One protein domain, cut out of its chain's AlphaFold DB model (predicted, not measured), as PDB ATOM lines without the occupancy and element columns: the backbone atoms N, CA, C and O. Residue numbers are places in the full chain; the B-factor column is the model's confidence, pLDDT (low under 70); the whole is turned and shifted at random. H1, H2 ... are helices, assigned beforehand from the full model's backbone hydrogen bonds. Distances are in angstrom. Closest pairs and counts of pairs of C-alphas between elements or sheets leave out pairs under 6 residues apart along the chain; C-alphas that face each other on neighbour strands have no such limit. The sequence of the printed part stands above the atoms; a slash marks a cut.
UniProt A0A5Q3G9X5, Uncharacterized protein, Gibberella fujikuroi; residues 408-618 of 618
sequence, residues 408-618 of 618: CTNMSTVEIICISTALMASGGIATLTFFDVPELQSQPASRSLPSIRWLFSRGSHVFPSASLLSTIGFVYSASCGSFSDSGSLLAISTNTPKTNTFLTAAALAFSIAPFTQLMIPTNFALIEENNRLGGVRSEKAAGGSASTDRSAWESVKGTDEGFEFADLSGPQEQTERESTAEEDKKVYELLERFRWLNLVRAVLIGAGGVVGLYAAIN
ATOM      1  N   CYS A 408       6.495  73.073  45.977       39.66
ATOM      2  CA  CYS A 408       6.479  73.141  44.509       39.66
ATOM      3  C   CYS A 408       7.645  73.935  43.888       39.66
ATOM      4  O   CYS A 408       7.775  73.945  42.663       39.66
ATOM      5  N   THR A 409       8.476  74.619  44.683       41.19
ATOM      6  CA  THR A 409       9.519  75.534  44.171       41.19
ATOM      7  C   THR A 409      10.889  74.906  43.923       41.19
ATOM      8  O   THR A 409      11.742  75.557  43.328       41.19
ATOM      9  N   ASN A 410      11.105  73.648  44.306       46.53
ATOM     10  CA  ASN A 410      12.308  72.897  43.950       46.53
ATOM     11  C   ASN A 410      11.903  71.726  43.059       46.53
ATOM     12  O   ASN A 410      11.015  70.967  43.441       46.53
ATOM     13  N   MET A 411      12.548  71.581  41.894       55.44
ATOM     14  CA  MET A 411      12.357  70.422  41.018       55.44
ATOM     15  C   MET A 411      12.497  69.158  41.869       55.44
ATOM     16  O   MET A 411      13.562  68.906  42.442       55.44
ATOM     17  N   SER A 412      11.402  68.422  42.038       67.38
ATOM     18  CA  SER A 412      11.383  67.318  42.989       67.38
ATOM     19  C   SER A 412      12.338  66.232  42.495       67.38
ATOM     20  O   SER A 412      12.485  66.002  41.292       67.38
ATOM     21  N   THR A 413      12.993  65.518  43.409       76.69
ATOM     22  CA  THR A 413      13.868  64.383  43.065       76.69
ATOM     23  C   THR A 413      13.171  63.388  42.123       76.69
ATOM     24  O   THR A 413      13.811  62.788  41.261       76.69
ATOM     25  N   VAL A 414      11.844  63.259  42.240       80.69
ATOM     26  CA  VAL A 414      11.008  62.425  41.369       80.69
ATOM     27  C   VAL A 414      10.989  62.938  39.928       80.69
ATOM     28  O   VAL A 414      11.181  62.132  39.017       80.69
ATOM     29  N   GLU A 415      10.819  64.247  39.712       87.19
ATOM     30  CA  GLU A 415      10.846  64.875  38.380       87.19
ATOM     31  C   GLU A 415      12.201  64.657  37.696       87.19
ATOM     32  O   GLU A 415      12.263  64.226  36.545       87.19
ATOM     33  N   ILE A 416      13.304  64.861  38.426       87.81
ATOM     34  CA  ILE A 416      14.661  64.649  37.898       87.81
ATOM     35  C   ILE A 416      14.842  63.201  37.441       87.81
ATOM     36  O   ILE A 416      15.332  62.951  36.334       87.81
ATOM     37  N   ILE A 417      14.441  62.241  38.280       88.06
ATOM     38  CA  ILE A 417      14.599  60.815  37.994       88.06
ATOM     39  C   ILE A 417      13.749  60.406  36.790       88.06
ATOM     40  O   ILE A 417      14.265  59.728  35.898       88.06
ATOM     41  N   CYS A 418      12.476  60.808  36.720       90.69
ATOM     42  CA  CYS A 418      11.590  60.387  35.632       90.69
ATOM     43  C   CYS A 418      11.962  61.038  34.290       90.69
ATOM     44  O   CYS A 418      12.004  60.341  33.275       90.69
ATOM     45  N   ILE A 419      12.341  62.322  34.281       95.12
ATOM     46  CA  ILE A 419      12.817  63.021  33.078       95.12
ATOM     47  C   ILE A 419      14.116  62.387  32.577       95.12
ATOM     48  O   ILE A 419      14.219  62.022  31.402       95.12
ATOM     49  N   SER A 420      15.098  62.206  33.465       95.31
ATOM     50  CA  SER A 420      16.396  61.628  33.098       95.31
ATOM     51  C   SER A 420      16.242  60.199  32.582       95.31
ATOM     52  O   SER A 420      16.839  59.839  31.570       95.31
ATOM     53  N   THR A 421      15.394  59.396  33.230       95.06
ATOM     54  CA  THR A 421      15.094  58.024  32.801       95.06
ATOM     55  C   THR A 421      14.469  57.997  31.405       95.06
ATOM     56  O   THR A 421      14.917  57.221  30.558       95.06
ATOM     57  N   ALA A 422      13.485  58.859  31.128       96.31
ATOM     58  CA  ALA A 422      12.835  58.936  29.822       96.31
ATOM     59  C   ALA A 422      13.815  59.341  28.707       96.31
ATOM     60  O   ALA A 422      13.853  58.709  27.647       96.31
ATOM     61  N   LEU A 423      14.654  60.351  28.954       96.75
ATOM     62  CA  LEU A 423      15.637  60.834  27.981       96.75
ATOM     63  C   LEU A 423      16.777  59.831  27.751       96.75
ATOM     64  O   LEU A 423      17.163  59.611  26.604       96.75
ATOM     65  N   MET A 424      17.273  59.166  28.800       95.44
ATOM     66  CA  MET A 424      18.269  58.094  28.658       95.44
ATOM     67  C   MET A 424      17.705  56.899  27.886       95.44
ATOM     68  O   MET A 424      18.377  56.368  27.003       95.44
ATOM     69  N   ALA A 425      16.461  56.500  28.166       94.81
ATOM     70  CA  ALA A 425      15.791  55.447  27.411       94.81
ATOM     71  C   ALA A 425      15.622  55.838  25.936       94.81
ATOM     72  O   ALA A 425      15.952  55.045  25.058       94.81
ATOM     73  N   SER A 426      15.191  57.072  25.652       96.44
ATOM     74  CA  SER A 426      15.132  57.609  24.286       96.44
ATOM     75  C   SER A 426      16.491  57.538  23.593       96.44
ATOM     76  O   SER A 426      16.574  57.068  22.461       96.44
ATOM     77  N   GLY A 427      17.552  57.986  24.271       95.56
ATOM     78  CA  GLY A 427      18.920  57.960  23.761       95.56
ATOM     79  C   GLY A 427      19.387  56.543  23.442       95.56
ATOM     80  O   GLY A 427      19.840  56.296  22.333       95.56
ATOM     81  N   GLY A 428      19.192  55.587  24.355       93.50
ATOM     82  CA  GLY A 428      19.558  54.185  24.132       93.50
ATOM     83  C   GLY A 428      18.821  53.546  22.950       93.50
ATOM     84  O   GLY A 428      19.437  52.869  22.128       93.50
ATOM     85  N   ILE A 429      17.514  53.801  22.810       94.25
ATOM     86  CA  ILE A 429      16.721  53.310  21.669       94.25
ATOM     87  C   ILE A 429      17.179  53.982  20.363       94.25
ATOM     88  O   ILE A 429      17.269  53.323  19.325       94.25
ATOM     89  N   ALA A 430      17.485  55.281  20.399       95.12
ATOM     90  CA  ALA A 430      17.996  56.017  19.248       95.12
ATOM     91  C   ALA A 430      19.385  55.520  18.825       95.12
ATOM     92  O   ALA A 430      19.613  55.351  17.631       95.12
ATOM     93  N   THR A 431      20.275  55.205  19.770       94.62
ATOM     94  CA  THR A 431      21.597  54.632  19.476       94.62
ATOM     95  C   THR A 431      21.470  53.300  18.743       94.62
ATOM     96  O   THR A 431      22.030  53.151  17.657       94.62
ATOM     97  N   LEU A 432      20.626  52.395  19.258       92.81
ATOM     98  CA  LEU A 432      20.307  51.125  18.596       92.81
ATOM     99  C   LEU A 432      19.787  51.338  17.168       92.81
ATOM    100  O   LEU A 432      20.091  50.587  16.250       92.81
ATOM    101  N   THR A 433      19.002  52.392  16.970       94.50
ATOM    102  CA  THR A 433      18.371  52.705  15.686       94.50
ATOM    103  C   THR A 433      19.346  53.297  14.668       94.50
ATOM    104  O   THR A 433      19.311  52.914  13.501       94.50
ATOM    105  N   PHE A 434      20.180  54.256  15.073       94.94
ATOM    106  CA  PHE A 434      21.005  55.045  14.155       94.94
ATOM    107  C   PHE A 434      22.424  54.509  13.965       94.94
ATOM    108  O   PHE A 434      23.040  54.843  12.957       94.94
ATOM    109  N   PHE A 435      22.929  53.690  14.889       94.38
ATOM    110  CA  PHE A 435      24.291  53.155  14.826       94.38
ATOM    111  C   PHE A 435      24.287  51.633  14.718       94.38
ATOM    112  O   PHE A 435      24.728  51.102  13.700       94.38
ATOM    113  N   ASP A 436      23.699  50.945  15.700       94.44
ATOM    114  CA  ASP A 436      23.792  49.484  15.774       94.44
ATOM    115  C   ASP A 436      23.071  48.805  14.597       94.44
ATOM    116  O   ASP A 436      23.630  47.930  13.946       94.44
ATOM    117  N   VAL A 437      21.836  49.208  14.260       95.62
ATOM    118  CA  VAL A 437      21.103  48.573  13.147       95.62
ATOM    119  C   VAL A 437      21.802  48.760  11.790       95.62
ATOM    120  O   VAL A 437      21.949  47.760  11.087       95.62
ATOM    121  N   PRO A 438      22.267  49.962  11.392       96.50
ATOM    122  CA  PRO A 438      23.070  50.116  10.177       96.50
ATOM    123  C   PRO A 438      24.345  49.263  10.153       96.50
ATOM    124  O   PRO A 438      24.681  48.703   9.110       96.50
ATOM    125  N   GLU A 439      25.034  49.121  11.287       95.25
ATOM    126  CA  GLU A 439      26.206  48.246  11.391       95.25
ATOM    127  C   GLU A 439      25.825  46.774  11.187       95.25
ATOM    128  O   GLU A 439      26.477  46.059  10.426       95.25
ATOM    129  N   LEU A 440      24.721  46.328  11.786       95.56
ATOM    130  CA  LEU A 440      24.193  44.975  11.614       95.56
ATOM    131  C   LEU A 440      23.750  44.702  10.173       95.56
ATOM    132  O   LEU A 440      23.998  43.620   9.652       95.56
ATOM    133  N   GLN A 441      23.146  45.687   9.507       95.81
ATOM    134  CA  GLN A 441      22.750  45.608   8.098       95.81
ATOM    135  C   GLN A 441      23.943  45.479   7.138       95.81
ATOM    136  O   GLN A 441      23.752  45.073   5.993       95.81
ATOM    137  N   SER A 442      25.160  45.823   7.576       95.44
ATOM    138  CA  SER A 442      26.382  45.670   6.774       95.44
ATOM    139  C   SER A 442      26.981  44.257   6.818       95.44
ATOM    140  O   SER A 442      27.930  43.968   6.087       95.44
ATOM    141  N   GLN A 443      26.435  43.377   7.663       94.88
ATOM    142  CA  GLN A 443      26.931  42.024   7.898       94.88
ATOM    143  C   GLN A 443      25.982  40.966   7.307       94.88
ATOM    144  O   GLN A 443      24.784  41.225   7.179       94.88
ATOM    145  N   PRO A 444      26.481  39.755   6.987       96.50
ATOM    146  CA  PRO A 444      25.620  38.617   6.672       96.50
ATOM    147  C   PRO A 444      24.671  38.289   7.832       96.50
ATOM    148  O   PRO A 444      25.011  38.489   9.006       96.50
ATOM    149  N   ALA A 445      23.511  37.712   7.514       96.31
ATOM    150  CA  ALA A 445      22.509  37.305   8.493       96.31
ATOM    151  C   ALA A 445      23.082  36.368   9.567       96.31
ATOM    152  O   ALA A 445      22.712  36.497  10.735       96.31
ATOM    153  N   SER A 446      24.030  35.495   9.204       95.25
ATOM    154  CA  SER A 446      24.719  34.598  10.143       95.25
ATOM    155  C   SER A 446      25.476  35.321  11.266       95.25
ATOM    156  O   SER A 446      25.745  34.723  12.302       95.25
ATOM    157  N   ARG A 447      25.790  36.615  11.115       94.19
ATOM    158  CA  ARG A 447      26.476  37.434  12.135       94.19
ATOM    159  C   ARG A 447      25.586  38.523  12.732       94.19
ATOM    160  O   ARG A 447      25.688  38.844  13.919       94.19
ATOM    161  N   SER A 448      24.667  39.073  11.940       95.88
ATOM    162  CA  SER A 448      23.773  40.138  12.397       95.88
ATOM    163  C   SER A 448      22.665  39.624  13.325       95.88
ATOM    164  O   SER A 448      22.267  40.329  14.255       95.88
ATOM    165  N   LEU A 449      22.157  38.405  13.095       94.81
ATOM    166  CA  LEU A 449      21.019  37.840  13.830       94.81
ATOM    167  C   LEU A 449      21.309  37.578  15.322       94.81
ATOM    168  O   LEU A 449      20.507  38.020  16.153       94.81
ATOM    169  N   PRO A 450      22.450  36.975  15.714       92.56
ATOM    170  CA  PRO A 450      22.764  36.808  17.133       92.56
ATOM    171  C   PRO A 450      23.001  38.142  17.844       92.56
ATOM    172  O   PRO A 450      22.590  38.337  18.991       92.56
ATOM    173  N   SER A 451      23.604  39.099  17.139       92.94
ATOM    174  CA  SER A 451      23.892  40.434  17.658       92.94
ATOM    175  C   SER A 451      22.616  41.233  17.943       92.94
ATOM    176  O   SER A 451      22.432  41.731  19.058       92.94
ATOM    177  N   ILE A 452      21.664  41.285  16.997       92.06
ATOM    178  CA  ILE A 452      20.365  41.926  17.259       92.06
ATOM    179  C   ILE A 452      19.579  41.173  18.336       92.06
ATOM    180  O   ILE A 452      18.894  41.798  19.145       92.06
ATOM    181  N   ARG A 453      19.709  39.841  18.408       88.56
ATOM    182  CA  ARG A 453      19.049  39.022  19.431       88.56
ATOM    183  C   ARG A 453      19.548  39.346  20.839       88.56
ATOM    184  O   ARG A 453      18.725  39.419  21.760       88.56
ATOM    185  N   TRP A 454      20.854  39.554  20.994       88.81
ATOM    186  CA  TRP A 454      21.518  39.935  22.244       88.81
ATOM    187  C   TRP A 454      21.088  41.332  22.716       88.81
ATOM    188  O   TRP A 454      20.719  41.505  23.885       88.81
ATOM    189  N   LEU A 455      21.056  42.306  21.796       89.12
ATOM    190  CA  LEU A 455      20.598  43.679  22.055       89.12
ATOM    191  C   LEU A 455      19.107  43.715  22.414       89.12
ATOM    192  O   LEU A 455      18.710  44.312  23.417       89.12
ATOM    193  N   PHE A 456      18.280  43.017  21.632       83.81
ATOM    194  CA  PHE A 456      16.839  42.916  21.848       83.81
ATOM    195  C   PHE A 456      16.502  42.312  23.216       83.81
ATOM    196  O   PHE A 456      15.637  42.841  23.915       83.81
ATOM    197  N   SER A 457      17.209  41.251  23.626       82.00
ATOM    198  CA  SER A 457      16.966  40.587  24.914       82.00
ATOM    199  C   SER A 457      17.087  41.569  26.076       82.00
ATOM    200  O   SER A 457      16.163  41.694  26.872       82.00
ATOM    201  N   ARG A 458      18.177  42.340  26.132       84.50
ATOM    202  CA  ARG A 458      18.410  43.317  27.207       84.50
ATOM    203  C   ARG A 458      17.467  44.513  27.094       84.50
ATOM    204  O   ARG A 458      16.853  44.921  28.080       84.50
ATOM    205  N   GLY A 459      17.267  45.027  25.881       84.19
ATOM    206  CA  GLY A 459      16.351  46.140  25.629       84.19
ATOM    207  C   GLY A 459      14.898  45.840  26.018       84.19
ATOM    208  O   GLY A 459      14.184  46.742  26.463       84.19
ATOM    209  N   SER A 460      14.460  44.581  25.904       78.56
ATOM    210  CA  SER A 460      13.099  44.155  26.257       78.56
ATOM    211  C   SER A 460      12.775  44.268  27.753       78.56
ATOM    212  O   SER A 460      11.608  44.423  28.098       78.56
ATOM    213  N   HIS A 461      13.786  44.302  28.629       76.88
ATOM    214  CA  HIS A 461      13.618  44.516  30.070       76.88
ATOM    215  C   HIS A 461      13.940  45.954  30.498       76.88
ATOM    216  O   HIS A 461      13.245  46.511  31.351       76.88
ATOM    217  N   VAL A 462      14.947  46.589  29.884       84.19
ATOM    218  CA  VAL A 462      15.363  47.962  30.228       84.19
ATOM    219  C   VAL A 462      14.296  48.988  29.842       84.19
ATOM    220  O   VAL A 462      13.842  49.763  30.682       84.19
ATOM    221  N   PHE A 463      13.873  49.011  28.574       89.00
ATOM    222  CA  PHE A 463      13.073  50.125  28.061       89.00
ATOM    223  C   PHE A 463      11.615  50.131  28.549       89.00
ATOM    224  O   PHE A 463      11.116  51.217  28.853       89.00
ATOM    225  N   PRO A 464      10.915  48.986  28.692       85.50
ATOM    226  CA  PRO A 464       9.598  48.971  29.329       85.50
ATOM    227  C   PRO A 464       9.642  49.394  30.801       85.50
ATOM    228  O   PRO A 464       8.777  50.149  31.236       85.50
ATOM    229  N   SER A 465      10.675  48.986  31.547       86.06
ATOM    230  CA  SER A 465      10.852  49.392  32.948       86.06
ATOM    231  C   SER A 465      11.114  50.894  33.068       86.06
ATOM    232  O   SER A 465      10.489  51.566  33.885       86.06
ATOM    233  N   ALA A 466      11.975  51.445  32.206       89.75
ATOM    234  CA  ALA A 466      12.245  52.881  32.142       89.75
ATOM    235  C   ALA A 466      10.990  53.698  31.773       89.75
ATOM    236  O   ALA A 466      10.713  54.724  32.392       89.75
ATOM    237  N   SER A 467      10.200  53.222  30.803       91.50
ATOM    238  CA  SER A 467       8.913  53.814  30.412       91.50
ATOM    239  C   SER A 467       7.904  53.797  31.564       91.50
ATOM    240  O   SER A 467       7.297  54.829  31.857       91.50
ATOM    241  N   LEU A 468       7.770  52.667  32.268       89.69
ATOM    242  CA  LEU A 468       6.859  52.532  33.403       89.69
ATOM    243  C   LEU A 468       7.266  53.442  34.566       89.69
ATOM    244  O   LEU A 468       6.428  54.179  35.079       89.69
ATOM    245  N   LEU A 469       8.550  53.439  34.938       89.06
ATOM    246  CA  LEU A 469       9.086  54.311  35.984       89.06
ATOM    247  C   LEU A 469       8.840  55.788  35.655       89.06
ATOM    248  O   LEU A 469       8.354  56.538  36.500       89.06
ATOM    249  N   SER A 470       9.119  56.187  34.412       94.31
ATOM    250  CA  SER A 470       8.910  57.566  33.962       94.31
ATOM    251  C   SER A 470       7.427  57.946  33.988       94.31
ATOM    252  O   SER A 470       7.072  59.010  34.482       94.31
ATOM    253  N   THR A 471       6.547  57.048  33.531       93.06
ATOM    254  CA  THR A 471       5.088  57.242  33.544       93.06
ATOM    255  C   THR A 471       4.565  57.438  34.964       93.06
ATOM    256  O   THR A 471       3.839  58.395  35.218       93.06
ATOM    257  N   ILE A 472       4.955  56.566  35.900       88.38
ATOM    258  CA  ILE A 472       4.551  56.667  37.309       88.38
ATOM    259  C   ILE A 472       5.050  57.986  37.905       88.38
ATOM    260  O   ILE A 472       4.274  58.691  38.546       88.38
ATOM    261  N   GLY A 473       6.310  58.353  37.649       87.62
ATOM    262  CA  GLY A 473       6.883  59.613  38.118       87.62
ATOM    263  C   GLY A 473       6.148  60.844  37.582       87.62
ATOM    264  O   GLY A 473       5.868  61.768  38.342       87.62
ATOM    265  N   PHE A 474       5.764  60.852  36.302       91.94
ATOM    266  CA  PHE A 474       4.982  61.943  35.715       91.94
ATOM    267  C   PHE A 474       3.551  62.014  36.266       91.94
ATOM    268  O   PHE A 474       3.072  63.106  36.557       91.94
ATOM    269  N   VAL A 475       2.877  60.879  36.483       86.38
ATOM    270  CA  VAL A 475       1.546  60.848  37.125       86.38
ATOM    271  C   VAL A 475       1.619  61.337  38.573       86.38
ATOM    272  O   VAL A 475       0.767  62.113  39.007       86.38
ATOM    273  N   TYR A 476       2.650  60.929  39.313       82.12
ATOM    274  CA  TYR A 476       2.903  61.421  40.666       82.12
ATOM    275  C   TYR A 476       3.112  62.942  40.671       82.12
ATOM    276  O   TYR A 476       2.432  63.651  41.409       82.12
ATOM    277  N   SER A 477       3.954  63.451  39.767       84.56
ATOM    278  CA  SER A 477       4.235  64.891  39.633       84.56
ATOM    279  C   SER A 477       2.985  65.693  39.245       84.56
ATOM    280  O   SER A 477       2.755  66.785  39.757       84.56
ATOM    281  N   ALA A 478       2.108  65.127  38.409       81.75
ATOM    282  CA  ALA A 478       0.807  65.719  38.095       81.75
ATOM    283  C   ALA A 478      -0.132  65.781  39.318       81.75
ATOM    284  O   ALA A 478      -0.925  66.717  39.446       81.75
ATOM    285  N   SER A 479      -0.028  64.800  40.220       67.88
ATOM    286  CA  SER A 479      -0.864  64.679  41.422       67.88
ATOM    287  C   SER A 479      -0.425  65.635  42.538       67.88
ATOM    288  O   SER A 479      -1.270  66.097  43.301       67.88
ATOM    289  N   CYS A 480       0.860  66.009  42.596       61.06
ATOM    290  CA  CYS A 480       1.398  66.999  43.540       61.06
ATOM    291  C   CYS A 480       0.713  68.377  43.444       61.06
ATOM    292  O   CYS A 480       0.557  69.043  44.463       61.06
ATOM    293  N   GLY A 481       0.210  68.771  42.266       52.94
ATOM    294  CA  GLY A 481      -0.570  70.007  42.095       52.94
ATOM    295  C   GLY A 481      -1.993  69.972  42.677       52.94
ATOM    296  O   GLY A 481      -2.644  71.010  42.720       52.94
ATOM    297  N   SER A 482      -2.487  68.804  43.112       46.84
ATOM    298  CA  SER A 482      -3.872  68.601  43.573       46.84
ATOM    299  C   SER A 482      -4.005  68.256  45.066       46.84
ATOM    300  O   SER A 482      -5.117  68.017  45.526       46.84
ATOM    301  N   PHE A 483      -2.917  68.252  45.846       44.53
ATOM    302  CA  PHE A 483      -2.965  67.929  47.285       44.53
ATOM    303  C   PHE A 483      -3.556  69.036  48.175       44.53
ATOM    304  O   PHE A 483      -3.574  68.883  49.394       44.53
ATOM    305  N   SER A 484      -4.078  70.126  47.603       44.69
ATOM    306  CA  SER A 484      -4.728  71.181  48.388       44.69
ATOM    307  C   SER A 484      -6.093  70.779  48.957       44.69
ATOM    308  O   SER A 484      -6.561  71.460  49.857       44.69
ATOM    309  N   ASP A 485      -6.725  69.696  48.486       39.50
ATOM    310  CA  ASP A 485      -8.007  69.220  49.018       39.50
ATOM    311  C   ASP A 485      -8.106  67.682  48.967       39.50
ATOM    312  O   ASP A 485      -8.231  67.079  47.903       39.50
ATOM    313  N   SER A 486      -8.140  67.051  50.146       37.22
ATOM    314  CA  SER A 486      -8.423  65.625  50.418       37.22
ATOM    315  C   SER A 486      -7.332  64.583  50.078       37.22
ATOM    316  O   SER A 486      -6.895  64.407  48.945       37.22
ATOM    317  N   GLY A 487      -6.925  63.820  51.102       38.81
ATOM    318  CA  GLY A 487      -5.907  62.760  51.048       38.81
ATOM    319  C   GLY A 487      -6.354  61.473  50.345       38.81
ATOM    320  O   GLY A 487      -6.399  60.410  50.961       38.81
ATOM    321  N   SER A 488      -6.667  61.550  49.052       36.25
ATOM    322  CA  SER A 488      -6.933  60.387  48.202       36.25
ATOM    323  C   SER A 488      -6.042  60.417  46.962       36.25
ATOM    324  O   SER A 488      -5.943  61.436  46.286       36.25
ATOM    325  N   LEU A 489      -5.472  59.262  46.594       40.28
ATOM    326  CA  LEU A 489      -4.756  59.015  45.326       40.28
ATOM    327  C   LEU A 489      -5.610  59.281  44.061       40.28
ATOM    328  O   LEU A 489      -5.133  59.093  42.945       40.28
ATOM    329  N   LEU A 490      -6.868  59.702  44.224       43.22
ATOM    330  CA  LEU A 490      -7.822  60.010  43.161       43.22
ATOM    331  C   LEU A 490      -8.013  61.518  42.894       43.22
ATOM    332  O   LEU A 490      -8.991  61.901  42.255       43.22
ATOM    333  N   ALA A 491      -7.120  62.392  43.362       46.16
ATOM    334  CA  ALA A 491      -7.186  63.826  43.080       46.16
ATOM    335  C   ALA A 491      -6.517  64.177  41.729       46.16
ATOM    336  O   ALA A 491      -5.497  64.852  41.681       46.16
ATOM    337  N   ILE A 492      -7.093  63.732  40.605       49.16
ATOM    338  CA  ILE A 492      -6.757  64.221  39.245       49.16
ATOM    339  C   ILE A 492      -7.870  65.179  38.787       49.16
ATOM    340  O   ILE A 492      -8.536  64.960  37.780       49.16
ATOM    341  N   SER A 493      -8.165  66.191  39.606       45.59
ATOM    342  CA  SER A 493      -9.351  67.049  39.429       45.59
ATOM    343  C   SER A 493      -9.012  68.535  39.248       45.59
ATOM    344  O   SER A 493      -9.810  69.279  38.677       45.59
ATOM    345  N   THR A 494      -7.818  68.993  39.653       51.00
ATOM    346  CA  THR A 494      -7.431  70.398  39.449       51.00
ATOM    347  C   THR A 494      -6.750  70.580  38.087       51.00
ATOM    348  O   THR A 494      -5.684  70.044  37.790       51.00
ATOM    349  N   ASN A 495      -7.430  71.303  37.201       59.19
ATOM    350  CA  ASN A 495      -7.082  71.426  35.787       59.19
ATOM    351  C   ASN A 495      -6.050  72.552  35.576       59.19
ATOM    352  O   ASN A 495      -6.384  73.616  35.054       59.19
ATOM    353  N   THR A 496      -4.810  72.363  36.043       73.44
ATOM    354  CA  THR A 496      -3.724  73.336  35.810       73.44
ATOM    355  C   THR A 496      -2.951  73.014  34.520       73.44
ATOM    356  O   THR A 496      -2.807  71.838  34.166       73.44
ATOM    357  N   PRO A 497      -2.398  74.022  33.810       78.69
ATOM    358  CA  PRO A 497      -1.534  73.784  32.652       78.69
ATOM    359  C   PRO A 497      -0.353  72.858  32.972       78.69
ATOM    360  O   PRO A 497      -0.040  71.977  32.174       78.69
ATOM    361  N   LYS A 498       0.251  72.996  34.160       82.06
ATOM    362  CA  LYS A 498       1.368  72.161  34.624       82.06
ATOM    363  C   LYS A 498       0.947  70.703  34.839       82.06
ATOM    364  O   LYS A 498       1.571  69.803  34.279       82.06
ATOM    365  N   THR A 499      -0.170  70.466  35.532       82.81
ATOM    366  CA  THR A 499      -0.762  69.126  35.719       82.81
ATOM    367  C   THR A 499      -1.057  68.453  34.379       82.81
ATOM    368  O   THR A 499      -0.631  67.322  34.150       82.81
ATOM    369  N   ASN A 500      -1.708  69.155  33.449       85.38
ATOM    370  CA  ASN A 500      -2.008  68.616  32.117       85.38
ATOM    371  C   ASN A 500      -0.748  68.309  31.305       85.38
ATOM    372  O   ASN A 500      -0.719  67.339  30.544       85.38
ATOM    373  N   THR A 501       0.300  69.114  31.466       89.00
ATOM    374  CA  THR A 501       1.570  68.899  30.769       89.00
ATOM    375  C   THR A 501       2.278  67.652  31.304       89.00
ATOM    376  O   THR A 501       2.712  66.822  30.506       89.00
ATOM    377  N   PHE A 502       2.296  67.419  32.623       91.19
ATOM    378  CA  PHE A 502       2.808  66.164  33.189       91.19
ATOM    379  C   PHE A 502       1.965  64.938  32.814       91.19
ATOM    380  O   PHE A 502       2.520  63.886  32.503       91.19
ATOM    381  N   LEU A 503       0.635  65.054  32.754       90.75
ATOM    382  CA  LEU A 503      -0.214  63.964  32.253       90.75
ATOM    383  C   LEU A 503       0.054  63.662  30.771       90.75
ATOM    384  O   LEU A 503       0.070  62.500  30.365       90.75
ATOM    385  N   THR A 504       0.332  64.693  29.972       92.62
ATOM    386  CA  THR A 504       0.751  64.533  28.572       92.62
ATOM    387  C   THR A 504       2.107  63.826  28.486       92.62
ATOM    388  O   THR A 504       2.261  62.896  27.695       92.62
ATOM    389  N   ALA A 505       3.067  64.199  29.341       95.25
ATOM    390  CA  ALA A 505       4.362  63.526  29.457       95.25
ATOM    391  C   ALA A 505       4.202  62.035  29.803       95.25
ATOM    392  O   ALA A 505       4.812  61.176  29.162       95.25
ATOM    393  N   ALA A 506       3.326  61.721  30.765       94.81
ATOM    394  CA  ALA A 506       3.002  60.355  31.166       94.81
ATOM    395  C   ALA A 506       2.387  59.546  30.017       94.81
ATOM    396  O   ALA A 506       2.824  58.429  29.750       94.81
ATOM    397  N   ALA A 507       1.414  60.114  29.299       92.75
ATOM    398  CA  ALA A 507       0.774  59.450  28.166       92.75
ATOM    399  C   ALA A 507       1.778  59.134  27.044       92.75
ATOM    400  O   ALA A 507       1.777  58.026  26.502       92.75
ATOM    401  N   LEU A 508       2.675  60.076  26.733       94.88
ATOM    402  CA  LEU A 508       3.743  59.890  25.749       94.88
ATOM    403  C   LEU A 508       4.739  58.806  26.183       94.88
ATOM    404  O   LEU A 508       5.022  57.897  25.403       94.88
ATOM    405  N   ALA A 509       5.206  58.832  27.434       93.62
ATOM    406  CA  ALA A 509       6.113  57.811  27.959       93.62
ATOM    407  C   ALA A 509       5.473  56.412  27.965       93.62
ATOM    408  O   ALA A 509       6.118  55.441  27.555       93.62
ATOM    409  N   PHE A 510       4.200  56.308  28.360       92.44
ATOM    410  CA  PHE A 510       3.445  55.052  28.405       92.44
ATOM    411  C   PHE A 510       3.144  54.489  27.012       92.44
ATOM    412  O   PHE A 510       3.063  53.272  26.837       92.44
ATOM    413  N   SER A 511       3.018  55.351  25.996       90.94
ATOM    414  CA  SER A 511       2.648  54.955  24.632       90.94
ATOM    415  C   SER A 511       3.634  53.988  23.958       90.94
ATOM    416  O   SER A 511       3.252  53.296  23.011       90.94
ATOM    417  N   ILE A 512       4.861  53.835  24.484       88.31
ATOM    418  CA  ILE A 512       5.762  52.761  24.041       88.31
ATOM    419  C   ILE A 512       5.121  51.383  24.226       88.31
ATOM    420  O   ILE A 512       5.311  50.518  23.369       88.31
ATOM    421  N   ALA A 513       4.408  51.139  25.326       82.31
ATOM    422  CA  ALA A 513       3.863  49.818  25.636       82.31
ATOM    423  C   ALA A 513       2.895  49.308  24.544       82.31
ATOM    424  O   ALA A 513       3.159  48.238  23.984       82.31
ATOM    425  N   PRO A 514       1.838  50.052  24.154       83.56
ATOM    426  CA  PRO A 514       0.991  49.656  23.032       83.56
ATOM    427  C   PRO A 514       1.738  49.697  21.693       83.56
ATOM    428  O   PRO A 514       1.509  48.830  20.853       83.56
ATOM    429  N   PHE A 515       2.678  50.626  21.488       88.94
ATOM    430  CA  PHE A 515       3.446  50.676  20.240       88.94
ATOM    431  C   PHE A 515       4.354  49.447  20.053       88.94
ATOM    432  O   PHE A 515       4.507  48.935  18.946       88.94
ATOM    433  N   THR A 516       4.907  48.906  21.140       84.38
ATOM    434  CA  THR A 516       5.757  47.706  21.113       84.38
ATOM    435  C   THR A 516       4.992  46.486  20.593       84.38
ATOM    436  O   THR A 516       5.595  45.629  19.951       84.38
ATOM    437  N   GLN A 517       3.664  46.432  20.755       84.12
ATOM    438  CA  GLN A 517       2.833  45.367  20.177       84.12
ATOM    439  C   GLN A 517       2.914  45.333  18.642       84.12
ATOM    440  O   GLN A 517       2.911  44.258  18.050       84.12
ATOM    441  N   LEU A 518       3.081  46.491  17.988       88.31
ATOM    442  CA  LEU A 518       3.255  46.582  16.532       88.31
ATOM    443  C   LEU A 518       4.627  46.074  16.063       88.31
ATOM    444  O   LEU A 518       4.796  45.750  14.888       88.31
ATOM    445  N   MET A 519       5.603  45.991  16.972       89.31
ATOM    446  CA  MET A 519       6.950  45.489  16.689       89.31
ATOM    447  C   MET A 519       7.080  43.980  16.839       89.31
ATOM    448  O   MET A 519       7.972  43.395  16.226       89.31
ATOM    449  N   ILE A 520       6.206  43.348  17.629       86.12
ATOM    450  CA  ILE A 520       6.274  41.913  17.938       86.12
ATOM    451  C   ILE A 520       6.424  41.052  16.674       86.12
ATOM    452  O   ILE A 520       7.342  40.235  16.662       86.12
ATOM    453  N   PRO A 521       5.643  41.244  15.590       91.44
ATOM    454  CA  PRO A 521       5.784  40.408  14.397       91.44
ATOM    455  C   PRO A 521       7.172  40.495  13.751       91.44
ATOM    456  O   PRO A 521       7.729  39.485  13.337       91.44
ATOM    457  N   THR A 522       7.755  41.696  13.680       93.62
ATOM    458  CA  THR A 522       9.097  41.902  13.111       93.62
ATOM    459  C   THR A 522      10.178  41.326  14.018       93.62
ATOM    460  O   THR A 522      11.086  40.656  13.533       93.62
ATOM    461  N   ASN A 523      10.054  41.526  15.332       90.62
ATOM    462  CA  ASN A 523      10.990  40.974  16.311       90.62
ATOM    463  C   ASN A 523      10.969  39.443  16.288       90.62
ATOM    464  O   ASN A 523      12.018  38.814  16.310       90.62
ATOM    465  N   PHE A 524       9.782  38.839  16.216       90.12
ATOM    466  CA  PHE A 524       9.638  37.385  16.205       90.12
ATOM    467  C   PHE A 524      10.166  36.787  14.905       90.12
ATOM    468  O   PHE A 524      10.876  35.794  14.970       90.12
ATOM    469  N   ALA A 525       9.947  37.440  13.760       93.38
ATOM    470  CA  ALA A 525      10.551  37.015  12.500       93.38
ATOM    471  C   ALA A 525      12.091  37.033  12.553       93.38
ATOM    472  O   ALA A 525      12.728  36.098  12.077       93.38
ATOM    473  N   LEU A 526      12.705  38.054  13.165       93.69
ATOM    474  CA  LEU A 526      14.160  38.093  13.377       93.69
ATOM    475  C   LEU A 526      14.634  36.962  14.308       93.69
ATOM    476  O   LEU A 526      15.656  36.337  14.048       93.69
ATOM    477  N   ILE A 527      13.891  36.670  15.378       89.31
ATOM    478  CA  ILE A 527      14.221  35.589  16.320       89.31
ATOM    479  C   ILE A 527      14.087  34.209  15.662       89.31
ATOM    480  O   ILE A 527      14.944  33.353  15.857       89.31
ATOM    481  N   GLU A 528      13.033  33.989  14.880       89.56
ATOM    482  CA  GLU A 528      12.814  32.740  14.148       89.56
ATOM    483  C   GLU A 528      13.927  32.495  13.130       89.56
ATOM    484  O   GLU A 528      14.454  31.387  13.059       89.56
ATOM    485  N   GLU A 529      14.350  33.531  12.398       92.06
ATOM    486  CA  GLU A 529      15.492  33.425  11.486       92.06
ATOM    487  C   GLU A 529      16.802  33.144  12.224       92.06
ATOM    488  O   GLU A 529      17.576  32.294  11.784       92.06
ATOM    489  N   ASN A 530      17.027  33.779  13.378       92.44
ATOM    490  CA  ASN A 530      18.179  33.487  14.230       92.44
ATOM    491  C   ASN A 530      18.208  32.008  14.640       92.44
ATOM    492  O   ASN A 530      19.207  31.329  14.419       92.44
ATOM    493  N   ASN A 531      17.099  31.486  15.169       88.12
ATOM    494  CA  ASN A 531      17.006  30.088  15.594       88.12
ATOM    495  C   ASN A 531      17.190  29.125  14.408       88.12
ATOM    496  O   ASN A 531      17.887  28.121  14.531       88.12
ATOM    497  N   ARG A 532      16.630  29.453  13.235       87.75
ATOM    498  CA  ARG A 532      16.740  28.640  12.010       87.75
ATOM    499  C   ARG A 532      18.177  28.501  11.501       87.75
ATOM    500  O   ARG A 532      18.494  27.510  10.842       87.75
ATOM    501  N   LEU A 533      19.040  29.478  11.776       90.31
ATOM    502  CA  LEU A 533      20.470  29.411  11.460       90.31
ATOM    503  C   LEU A 533      21.310  28.734  12.558       90.31
ATOM    504  O   LEU A 533      22.519  28.598  12.386       90.31
ATOM    505  N   GLY A 534      20.701  28.304  13.669       87.81
ATOM    506  CA  GLY A 534      21.419  27.807  14.848       87.81
ATOM    507  C   GLY A 534      22.018  28.935  15.694       87.81
ATOM    508  O   GLY A 534      23.073  28.784  16.301       87.81
ATOM    509  N   GLY A 535      21.391  30.110  15.681       87.25
ATOM    510  CA  GLY A 535      21.748  31.233  16.537       87.25
ATOM    511  C   GLY A 535      21.103  31.146  17.917       87.25
ATOM    512  O   GLY A 535      19.959  30.718  18.072       87.25
ATOM    513  N   VAL A 536      21.805  31.659  18.919       83.62
ATOM    514  CA  VAL A 536      21.349  31.818  20.304       83.62
ATOM    515  C   VAL A 536      21.646  33.234  20.798       83.62
ATOM    516  O   VAL A 536      22.256  34.046  20.106       83.62
ATOM    517  N   ARG A 537      21.165  33.591  21.992       76.31
ATOM    518  CA  ARG A 537      21.162  34.995  22.440       76.31
ATOM    519  C   ARG A 537      22.517  35.565  22.897       76.31
ATOM    520  O   ARG A 537      22.572  36.756  23.186       76.31
ATOM    521  N   SER A 538      23.559  34.744  23.051       85.38
ATOM    522  CA  SER A 538      24.832  35.102  23.713       85.38
ATOM    523  C   SER A 538      25.876  33.995  23.551       85.38
ATOM    524  O   SER A 538      25.491  32.829  23.442       85.38
ATOM    525  N   GLU A 539      27.164  34.318  23.662       85.38
ATOM    526  CA  GLU A 539      28.260  33.330  23.641       85.38
ATOM    527  C   GLU A 539      28.093  32.242  24.712       85.38
ATOM    528  O   GLU A 539      28.264  31.055  24.439       85.38
ATOM    529  N   LYS A 540      27.699  32.620  25.934       83.50
ATOM    530  CA  LYS A 540      27.493  31.662  27.029       83.50
ATOM    531  C   LYS A 540      26.361  30.674  26.737       83.50
ATOM    532  O   LYS A 540      26.490  29.493  27.048       83.50
ATOM    533  N   ALA A 541      25.273  31.141  26.122       78.94
ATOM    534  CA  ALA A 541      24.180  30.276  25.672       78.94
ATOM    535  C   ALA A 541      24.616  29.313  24.554       78.94
ATOM    536  O   ALA A 541      24.094  28.204  24.488       78.94
ATOM    537  N   ALA A 542      25.596  29.695  23.725       75.50
ATOM    538  CA  ALA A 542      26.124  28.839  22.659       75.50
ATOM    539  C   ALA A 542      26.973  27.676  23.205       75.50
ATOM    540  O   ALA A 542      27.082  26.636  22.567       75.50
ATOM    541  N   GLY A 543      27.549  27.831  24.404       65.81
ATOM    542  CA  GLY A 543      28.302  26.778  25.095       65.81
ATOM    543  C   GLY A 543      27.454  25.788  25.912       65.81
ATOM    544  O   GLY A 543      28.018  24.863  26.496       65.81
ATOM    545  N   GLY A 544      26.132  25.986  26.008       61.78
ATOM    546  CA  GLY A 544      25.195  25.122  26.744       61.78
ATOM    547  C   GLY A 544      24.341  24.232  25.828       61.78
ATOM    548  O   GLY A 544      24.327  24.413  24.617       61.78
ATOM    549  N   SER A 545      23.582  23.278  26.383       54.94
ATOM    550  CA  SER A 545      22.662  22.415  25.610       54.94
ATOM    551  C   SER A 545      21.338  23.119  25.261       54.94
ATOM    552  O   SER A 545      20.258  22.576  25.507       54.94
ATOM    553  N   ALA A 546      21.393  24.359  24.774       57.53
ATOM    554  CA  ALA A 546      20.196  25.110  24.406       57.53
ATOM    555  C   ALA A 546      19.558  24.495  23.146       57.53
ATOM    556  O   ALA A 546      20.218  24.338  22.122       57.53
ATOM    557  N   SER A 547      18.272  24.134  23.214       56.62
ATOM    558  CA  SER A 547      17.544  23.573  22.067       56.62
ATOM    559  C   SER A 547      17.418  24.600  20.932       56.62
ATOM    560  O   SER A 547      17.058  25.756  21.168       56.62
ATOM    561  N   THR A 548      17.661  24.178  19.691       56.53
ATOM    562  CA  THR A 548      17.434  24.984  18.477       56.53
ATOM    563  C   THR A 548      15.969  24.969  18.017       56.53
ATOM    564  O   THR A 548      15.572  25.810  17.215       56.53
ATOM    565  N   ASP A 549      15.136  24.089  18.583       56.28
ATOM    566  CA  ASP A 549      13.728  23.876  18.207       56.28
ATOM    567  C   ASP A 549      12.766  24.695  19.096       56.28
ATOM    568  O   ASP A 549      11.877  24.161  19.759       56.28
ATOM    569  N   ARG A 550      13.012  26.010  19.203       64.69
ATOM    570  CA  ARG A 550      12.279  26.922  20.107       64.69
ATOM    571  C   ARG A 550      11.363  27.878  19.360       64.69
ATOM    572  O   ARG A 550      11.763  28.500  18.372       64.69
ATOM    573  N   SER A 551      10.174  28.104  19.915       68.81
ATOM    574  CA  SER A 551       9.303  29.195  19.472       68.81
ATOM    575  C   SER A 551       9.918  30.566  19.789       68.81
ATOM    576  O   SER A 551      10.690  30.722  20.742       68.81
ATOM    577  N   ALA A 552       9.537  31.605  19.038       61.62
ATOM    578  CA  ALA A 552       9.972  32.976  19.319       61.62
ATOM    579  C   ALA A 552       9.648  33.405  20.765       61.62
ATOM    580  O   ALA A 552      10.438  34.095  21.404       61.62
ATOM    581  N   TRP A 553       8.525  32.932  21.315       62.09
ATOM    582  CA  TRP A 553       8.109  33.204  22.692       62.09
ATOM    583  C   TRP A 553       8.996  32.521  23.743       62.09
ATOM    584  O   TRP A 553       9.355  33.143  24.743       62.09
ATOM    585  N   GLU A 554       9.377  31.260  23.540       64.00
ATOM    586  CA  GLU A 554      10.302  30.558  24.444       64.00
ATOM    587  C   GLU A 554      11.701  31.165  24.397       64.00
ATOM    588  O   GLU A 554      12.352  31.295  25.432       64.00
ATOM    589  N   SER A 555      12.122  31.626  23.216       59.72
ATOM    590  CA  SER A 555      13.355  32.394  23.079       59.72
ATOM    591  C   SER A 555      13.270  33.690  23.893       59.72
ATOM    592  O   SER A 555      14.158  33.955  24.699       59.72
ATOM    593  N   VAL A 556      12.196  34.480  23.764       62.94
ATOM    594  CA  VAL A 556      12.012  35.734  24.529       62.94
ATOM    595  C   VAL A 556      12.078  35.509  26.041       62.94
ATOM    596  O   VAL A 556      12.691  36.310  26.737       62.94
ATOM    597  N   LYS A 557      11.498  34.416  26.550       62.06
ATOM    598  CA  LYS A 557      11.525  34.074  27.984       62.06
ATOM    599  C   LYS A 557      12.883  33.572  28.485       62.06
ATOM    600  O   LYS A 557      13.030  33.376  29.689       62.06
ATOM    601  N   GLY A 558      13.853  33.349  27.594       58.34
ATOM    602  CA  GLY A 558      15.170  32.833  27.962       58.34
ATOM    603  C   GLY A 558      15.114  31.432  28.569       58.34
ATOM    604  O   GLY A 558      15.955  31.107  29.409       58.34
ATOM    605  N   THR A 559      14.113  30.625  28.191       60.22
ATOM    606  CA  THR A 559      13.963  29.248  28.678       60.22
ATOM    607  C   THR A 559      15.269  28.490  28.413       60.22
ATOM    608  O   THR A 559      15.755  28.482  27.282       60.22
ATOM    609  N   ASP A 560      15.852  27.930  29.476       57.75
ATOM    610  CA  ASP A 560      17.134  27.203  29.510       57.75
ATOM    611  C   ASP A 560      18.419  28.027  29.266       57.75
ATOM    612  O   ASP A 560      19.513  27.467  29.255       57.75
ATOM    613  N   GLU A 561      18.335  29.360  29.155       59.38
ATOM    614  CA  GLU A 561      19.503  30.236  28.939       59.38
ATOM    615  C   GLU A 561      19.889  31.075  30.180       59.38
ATOM    616  O   GLU A 561      20.933  31.732  30.186       59.38
ATOM    617  N   GLY A 562      19.076  31.062  31.247       62.19
ATOM    618  CA  GLY A 562      19.287  31.823  32.493       62.19
ATOM    619  C   GLY A 562      18.755  33.267  32.454       62.19
ATOM    620  O   GLY A 562      18.096  33.671  31.498       62.19
ATOM    621  N   PHE A 563      19.037  34.076  33.480       67.88
ATOM    622  CA  PHE A 563      18.652  35.499  33.525       67.88
ATOM    623  C   PHE A 563      19.597  36.362  32.671       67.88
ATOM    624  O   PHE A 563      20.812  36.285  32.841       67.88
ATOM    625  N   GLU A 564      19.072  37.195  31.768       66.50
ATOM    626  CA  GLU A 564      19.862  37.909  30.750       66.50
ATOM    627  C   GLU A 564      20.878  38.921  31.305       66.50
ATOM    628  O   GLU A 564      21.920  39.126  30.689       66.50
ATOM    629  N   PHE A 565      20.640  39.511  32.482       72.81
ATOM    630  CA  PHE A 565      21.624  40.395  33.133       72.81
ATOM    631  C   PHE A 565      22.662  39.644  33.980       72.81
ATOM    632  O   PHE A 565      23.660  40.236  34.382       72.81
ATOM    633  N   ALA A 566      22.457  38.349  34.246       77.00
ATOM    634  CA  ALA A 566      23.479  37.492  34.851       77.00
ATOM    635  C   ALA A 566      24.476  36.953  33.805       77.00
ATOM    636  O   ALA A 566      25.488  36.341  34.160       77.00
ATOM    637  N   ASP A 567      24.190  37.159  32.517       78.88
ATOM    638  CA  ASP A 567      25.075  36.830  31.411       78.88
ATOM    639  C   ASP A 567      25.842  38.071  30.929       78.88
ATOM    640  O   ASP A 567      25.310  38.940  30.231       78.88
ATOM    641  N   LEU A 568      27.113  38.137  31.327       82.44
ATOM    642  CA  LEU A 568      28.043  39.210  30.969       82.44
ATOM    643  C   LEU A 568      28.782  38.947  29.645       82.44
ATOM    644  O   LEU A 568      29.636  39.746  29.273       82.44
ATOM    645  N   SER A 569      28.496  37.833  28.958       86.31
ATOM    646  CA  SER A 569      29.124  37.514  27.672       86.31
ATOM    647  C   SER A 569      28.557  38.348  26.520       86.31
ATOM    648  O   SER A 569      27.441  38.884  26.595       86.31
ATOM    649  N   GLY A 570      29.348  38.467  25.451       86.62
ATOM    650  CA  GLY A 570      28.964  39.170  24.232       86.62
ATOM    651  C   GLY A 570      27.871  38.444  23.437       86.62
ATOM    652  O   GLY A 570      27.402  37.364  23.828       86.62
ATOM    653  N   PRO A 571      27.405  39.039  22.324       90.00
ATOM    654  CA  PRO A 571      26.600  38.305  21.355       90.00
ATOM    655  C   PRO A 571      27.401  37.121  20.806       90.00
ATOM    656  O   PRO A 571      28.612  37.218  20.649       90.00
ATOM    657  N   GLN A 572      26.730  36.013  20.485       90.56
ATOM    658  CA  GLN A 572      27.377  34.929  19.739       90.56
ATOM    659  C   GLN A 572      27.938  35.503  18.426       90.56
ATOM    660  O   GLN A 572      27.206  36.145  17.678       90.56
ATOM    661  N   GLU A 573      29.223  35.279  18.146       89.56
ATOM    662  CA  GLU A 573      29.899  35.908  16.999       89.56
ATOM    663  C   GLU A 573      29.279  35.523  15.645       89.56
ATOM    664  O   GLU A 573      29.264  36.331  14.710       89.56
ATOM    665  N   GLN A 574      28.785  34.285  15.544       91.69
ATOM    666  CA  GLN A 574      28.202  33.720  14.333       91.69
ATOM    667  C   GLN A 574      27.276  32.534  14.644       91.69
ATOM    668  O   GLN A 574      27.542  31.753  15.561       91.69
ATOM    669  N   THR A 575      26.196  32.388  13.877       91.50
ATOM    670  CA  THR A 575      25.283  31.236  13.920       91.50
ATOM    671  C   THR A 575      25.968  29.935  13.475       91.50
ATOM    672  O   THR A 575      26.962  29.972  12.755       91.50
ATOM    673  N   GLU A 576      25.430  28.768  13.848       89.94
ATOM    674  CA  GLU A 576      26.000  27.461  13.452       89.94
ATOM    675  C   GLU A 576      26.074  27.260  11.929       89.94
ATOM    676  O   GLU A 576      26.981  26.594  11.424       89.94
ATOM    677  N   ARG A 577      25.115  27.831  11.190       91.75
ATOM    678  CA  ARG A 577      25.058  27.785   9.727       91.75
ATOM    679  C   ARG A 577      25.270  29.168   9.121       91.75
ATOM    680  O   ARG A 577      24.662  30.140   9.560       91.75
ATOM    681  N   GLU A 578      26.035  29.222   8.035       93.94
ATOM    682  CA  GLU A 578      26.135  30.408   7.180       93.94
ATOM    683  C   GLU A 578      24.821  30.719   6.454       93.94
ATOM    684  O   GLU A 578      24.094  29.818   6.016       93.94
ATOM    685  N   SER A 579      24.525  32.004   6.294       94.81
ATOM    686  CA  SER A 579      23.350  32.471   5.569       94.81
ATOM    687  C   SER A 579      23.565  32.475   4.054       94.81
ATOM    688  O   SER A 579      24.679  32.585   3.543       94.81
ATOM    689  N   THR A 580      22.469  32.322   3.317       95.94
ATOM    690  CA  THR A 580      22.416  32.513   1.859       95.94
ATOM    691  C   THR A 580      22.108  33.971   1.504       95.94
ATOM    692  O   THR A 580      21.590  34.721   2.331       95.94
ATOM    693  N   ALA A 581      22.352  34.371   0.254       94.25
ATOM    694  CA  ALA A 581      22.078  35.734  -0.210       94.25
ATOM    695  C   ALA A 581      20.588  36.122  -0.084       94.25
ATOM    696  O   ALA A 581      20.254  37.275   0.197       94.25
ATOM    697  N   GLU A 582      19.678  35.162  -0.265       94.75
ATOM    698  CA  GLU A 582      18.243  35.350  -0.059       94.75
ATOM    699  C   GLU A 582      17.899  35.603   1.417       94.75
ATOM    700  O   GLU A 582      17.043  36.435   1.725       94.75
ATOM    701  N   GLU A 583      18.576  34.907   2.331       95.31
ATOM    702  CA  GLU A 583      18.409  35.058   3.780       95.31
ATOM    703  C   GLU A 583      18.982  36.391   4.267       95.31
ATOM    704  O   GLU A 583      18.312  37.094   5.023       95.31
ATOM    705  N   ASP A 584      20.150  36.790   3.758       96.38
ATOM    706  CA  ASP A 584      20.760  38.095   4.025       96.38
ATOM    707  C   ASP A 584      19.828  39.235   3.607       96.38
ATOM    708  O   ASP A 584      19.561  40.151   4.387       96.38
ATOM    709  N   LYS A 585      19.251  39.150   2.400       95.94
ATOM    710  CA  LYS A 585      18.289  40.146   1.915       95.94
ATOM    711  C   LYS A 585      17.037  40.205   2.795       95.94
ATOM    712  O   LYS A 585      16.570  41.295   3.127       95.94
ATOM    713  N   LYS A 586      16.498  39.050   3.198       96.31
ATOM    714  CA  LYS A 586      15.325  38.976   4.082       96.31
ATOM    715  C   LYS A 586      15.606  39.620   5.441       96.31
ATOM    716  O   LYS A 586      14.791  40.397   5.936       96.31
ATOM    717  N   VAL A 587      16.750  39.313   6.046       97.00
ATOM    718  CA  VAL A 587      17.146  39.872   7.346       97.00
ATOM    719  C   VAL A 587      17.415  41.366   7.242       97.00
ATOM    720  O   VAL A 587      16.987  42.106   8.124       97.00
ATOM    721  N   TYR A 588      18.015  41.835   6.147       97.38
ATOM    722  CA  TYR A 588      18.186  43.262   5.884       97.38
ATOM    723  C   TYR A 588      16.846  44.016   5.895       97.38
ATOM    724  O   TYR A 588      16.717  45.036   6.575       97.38
ATOM    725  N   GLU A 589      15.828  43.501   5.193       97.25
ATOM    726  CA  GLU A 589      14.482  44.098   5.154       97.25
ATOM    727  C   GLU A 589      13.796  44.076   6.534       97.25
ATOM    728  O   GLU A 589      13.124  45.037   6.922       97.25
ATOM    729  N   LEU A 590      13.989  43.005   7.312       97.31
ATOM    730  CA  LEU A 590      13.475  42.902   8.680       97.31
ATOM    731  C   LEU A 590      14.165  43.879   9.640       97.31
ATOM    732  O   LEU A 590      13.481  44.518  10.440       97.31
ATOM    733  N   LEU A 591      15.488  44.032   9.545       97.06
ATOM    734  CA  LEU A 591      16.265  45.001  10.322       97.06
ATOM    735  C   LEU A 591      15.888  46.441   9.956       97.06
ATOM    736  O   LEU A 591      15.718  47.266  10.849       97.06
ATOM    737  N   GLU A 592      15.666  46.733   8.672       96.69
ATOM    738  CA  GLU A 592      15.197  48.045   8.204       96.69
ATOM    739  C   GLU A 592      13.822  48.378   8.800       96.69
ATOM    740  O   GLU A 592      13.596  49.469   9.329       96.69
ATOM    741  N   ARG A 593      12.899  47.410   8.783       96.38
ATOM    742  CA  ARG A 593      11.578  47.569   9.398       96.38
ATOM    743  C   ARG A 593      11.673  47.735  10.915       96.38
ATOM    744  O   ARG A 593      10.989  48.595  11.471       96.38
ATOM    745  N   PHE A 594      12.516  46.945  11.580       95.38
ATOM    746  CA  PHE A 594      12.789  47.086  13.007       95.38
ATOM    747  C   PHE A 594      13.314  48.487  13.326       95.38
ATOM    748  O   PHE A 594      12.794  49.118  14.243       95.38
ATOM    749  N   ARG A 595      14.261  49.008  12.531       95.38
ATOM    750  CA  ARG A 595      14.848  50.347  12.685       95.38
ATOM    751  C   ARG A 595      13.777  51.425  12.763       95.38
ATOM    752  O   ARG A 595      13.734  52.190  13.721       95.38
ATOM    753  N   TRP A 596      12.877  51.461  11.781       95.19
ATOM    754  CA  TRP A 596      11.835  52.486  11.715       95.19
ATOM    755  C   TRP A 596      10.824  52.379  12.851       95.19
ATOM    756  O   TRP A 596      10.435  53.395  13.424       95.19
ATOM    757  N   LEU A 597      10.424  51.164  13.224       94.31
ATOM    758  CA  LEU A 597       9.526  50.984  14.360       94.31
ATOM    759  C   LEU A 597      10.217  51.363  15.682       94.31
ATOM    760  O   LEU A 597       9.632  52.031  16.532       94.31
ATOM    761  N   ASN A 598      11.486  51.002  15.852       93.38
ATOM    762  CA  ASN A 598      12.252  51.334  17.045       93.38
ATOM    763  C   ASN A 598      12.496  52.850  17.167       93.38
ATOM    764  O   ASN A 598      12.412  53.393  18.269       93.38
ATOM    765  N   LEU A 599      12.666  53.560  16.043       95.38
ATOM    766  CA  LEU A 599      12.744  55.023  16.015       95.38
ATOM    767  C   LEU A 599      11.493  55.679  16.605       95.38
ATOM    768  O   LEU A 599      11.599  56.612  17.399       95.38
ATOM    769  N   VAL A 600      10.304  55.184  16.252       95.25
ATOM    770  CA  VAL A 600       9.053  55.733  16.792       95.25
ATOM    771  C   VAL A 600       9.002  55.568  18.312       95.25
ATOM    772  O   VAL A 600       8.615  56.503  19.006       95.25
ATOM    773  N   ARG A 601       9.480  54.443  18.864       93.00
ATOM    774  CA  ARG A 601       9.588  54.273  20.326       93.00
ATOM    775  C   ARG A 601      10.525  55.290  20.967       93.00
ATOM    776  O   ARG A 601      10.171  55.818  22.018       93.00
ATOM    777  N   ALA A 602      11.678  55.560  20.349       95.38
ATOM    778  CA  ALA A 602      12.608  56.578  20.835       95.38
ATOM    779  C   ALA A 602      11.929  57.953  20.874       95.38
ATOM    780  O   ALA A 602      11.947  58.622  21.901       95.38
ATOM    781  N   VAL A 603      11.248  58.333  19.789       96.81
ATOM    782  CA  VAL A 603      10.540  59.617  19.698       96.81
ATOM    783  C   VAL A 603       9.437  59.731  20.750       96.81
ATOM    784  O   VAL A 603       9.331  60.775  21.384       96.81
ATOM    785  N   LEU A 604       8.642  58.683  20.980       95.31
ATOM    786  CA  LEU A 604       7.532  58.722  21.939       95.31
ATOM    787  C   LEU A 604       8.004  58.984  23.380       95.31
ATOM    788  O   LEU A 604       7.491  59.889  24.039       95.31
ATOM    789  N   ILE A 605       9.014  58.256  23.869       95.19
ATOM    790  CA  ILE A 605       9.541  58.485  25.228       95.19
ATOM    791  C   ILE A 605      10.422  59.717  25.334       95.19
ATOM    792  O   ILE A 605      10.380  60.392  26.359       95.19
ATOM    793  N   GLY A 606      11.161  60.057  24.275       97.00
ATOM    794  CA  GLY A 606      11.913  61.303  24.198       97.00
ATOM    795  C   GLY A 606      10.989  62.515  24.271       97.00
ATOM    796  O   GLY A 606      11.237  63.425  25.055       97.00
ATOM    797  N   ALA A 607       9.870  62.492  23.538       97.06
ATOM    798  CA  ALA A 607       8.831  63.513  23.625       97.06
ATOM    799  C   ALA A 607       8.227  63.581  25.034       97.06
ATOM    800  O   ALA A 607       8.066  64.677  25.560       97.06
ATOM    801  N   GLY A 608       7.972  62.437  25.681       96.31
ATOM    802  CA  GLY A 608       7.557  62.394  27.087       96.31
ATOM    803  C   GLY A 608       8.564  63.074  28.022       96.31
ATOM    804  O   GLY A 608       8.177  63.918  28.826       96.31
ATOM    805  N   GLY A 609       9.859  62.784  27.866       96.50
ATOM    806  CA  GLY A 609      10.939  63.425  28.622       96.50
ATOM    807  C   GLY A 609      11.033  64.937  28.392       96.50
ATOM    808  O   GLY A 609      11.145  65.691  29.354       96.50
ATOM    809  N   VAL A 610      10.934  65.397  27.140       97.19
ATOM    810  CA  VAL A 610      10.974  66.830  26.786       97.19
ATOM    811  C   VAL A 610       9.749  67.577  27.318       97.19
ATOM    812  O   VAL A 610       9.889  68.665  27.869       97.19
ATOM    813  N   VAL A 611       8.553  66.997  27.189       95.69
ATOM    814  CA  VAL A 611       7.310  67.578  27.722       95.69
ATOM    815  C   VAL A 611       7.347  67.620  29.252       95.69
ATOM    816  O   VAL A 611       6.976  68.634  29.838       95.69
ATOM    817  N   GLY A 612       7.852  66.567  29.899       93.38
ATOM    818  CA  GLY A 612       8.067  66.537  31.346       93.38
ATOM    819  C   GLY A 612       9.075  67.586  31.813       93.38
ATOM    820  O   GLY A 612       8.826  68.280  32.793       93.38
ATOM    821  N   LEU A 613      10.174  67.774  31.076       93.06
ATOM    822  CA  LEU A 613      11.156  68.824  31.353       93.06
ATOM    823  C   LEU A 613      10.552  70.224  31.203       93.06
ATOM    824  O   LEU A 613      10.768  71.081  32.054       93.06
ATOM    825  N   TYR A 614       9.760  70.448  30.154       91.31
ATOM    826  CA  TYR A 614       9.041  71.706  29.974       91.31
ATOM    827  C   TYR A 614       8.081  71.981  31.143       91.31
ATOM    828  O   TYR A 614       8.056  73.104  31.638       91.31
ATOM    829  N   ALA A 615       7.354  70.966  31.623       88.88
ATOM    830  CA  ALA A 615       6.472  71.075  32.791       88.88
ATOM    831  C   ALA A 615       7.216  71.292  34.116       88.88
ATOM    832  O   ALA A 615       6.658  71.868  35.039       88.88
ATOM    833  N   ALA A 616       8.448  70.804  34.249       85.19
ATOM    834  CA  ALA A 616       9.241  71.012  35.459       85.19
ATOM    835  C   ALA A 616       9.790  72.447  35.540       85.19
ATOM    836  O   ALA A 616       9.899  73.007  36.628       85.19
ATOM    837  N   ILE A 617      10.119  73.042  34.387       80.88
ATOM    838  CA  ILE A 617      10.716  74.384  34.289       80.88
ATOM    839  C   ILE A 617       9.660  75.506  34.291       80.88
ATOM    840  O   ILE A 617       9.981  76.630  34.677       80.88
ATOM    841  N   ASN A 618       8.425  75.224  33.864       70.75
ATOM    842  CA  ASN A 618       7.320  76.192  33.764       70.75
ATOM    843  C   ASN A 618       6.175  75.840  34.718       70.75
ATOM    844  O   ASN A 618       5.430  76.769  35.098       70.75
TER     845      ASN A 618
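This is residues 408 to 618 of the 618 residues of an uncharacterized protein of Gibberella fujikuroi (UniProt A0A5Q3G9X5). A long rod-shaped bundle, helices side by side, is made by H1, H2 and H7 with H3 and H4, which follow each other lengthwise as a fourth row. A small, loop-rich part with H5 and H6 sits beside one end, and the loop of residues 481 to 496 lies at the other. The printed part has 211 residues with seven named helices, H1 to H7 in order, and no named strand: all helix. It is only just loose, close to compact, with a radius of gyration of the C-alphas of 20.3 A and spans of 65 by 30 by 25 A.

H1, residues 413 to 441, starts at C-alpha (13.868, 64.383, 43.065) and is 40.7 A long. H2, residues 445 to 480, is 50.6 A long with a kink of 32 degrees near residue 458. H3 is residues 497 to 510, and H4, residues 512 to 532, has a kink of 53 degrees near residue 519. H5 is residues 539 to 542 and H6 residues 552 to 556. H7, residues 581 to 617, is 53.0 A long and ends at C-alpha (10.716, 74.384, 34.289).

H1 and H2 form a hairpin at a shallow tilt of 19 degrees, closest at C-alphas 418 and 470, 4.2 A. H7 touches H1 at C-alphas 602 and 426, 4.4 A, opposite ways. H3 touches H7 at C-alphas 505 and 608, 4.1 A, and H4 touches H7 at C-alphas 512 and 601, 5.5 A. H6 touches H4 with residues 524 to 528 of H4 alone, closest at C-alphas 552 and 524, 5.4 A; H5 touches no helix. Every O i to N i+4 pair is within hydrogen-bond range in H3, H6 and H7, against 22 of 25 in H1, 27 of 32 in H2 and 12 of 17 in H4; H5 is too short for such a pair.

The C-alphas of Asp 485 and Thr 580 are the farthest apart, 67.1 A. The printed part has no cut. The links H2 to H3 and H6 to H7 are long. Residues 408 to 412, 479 to 495 and 543 to 564 are under pLDDT 70.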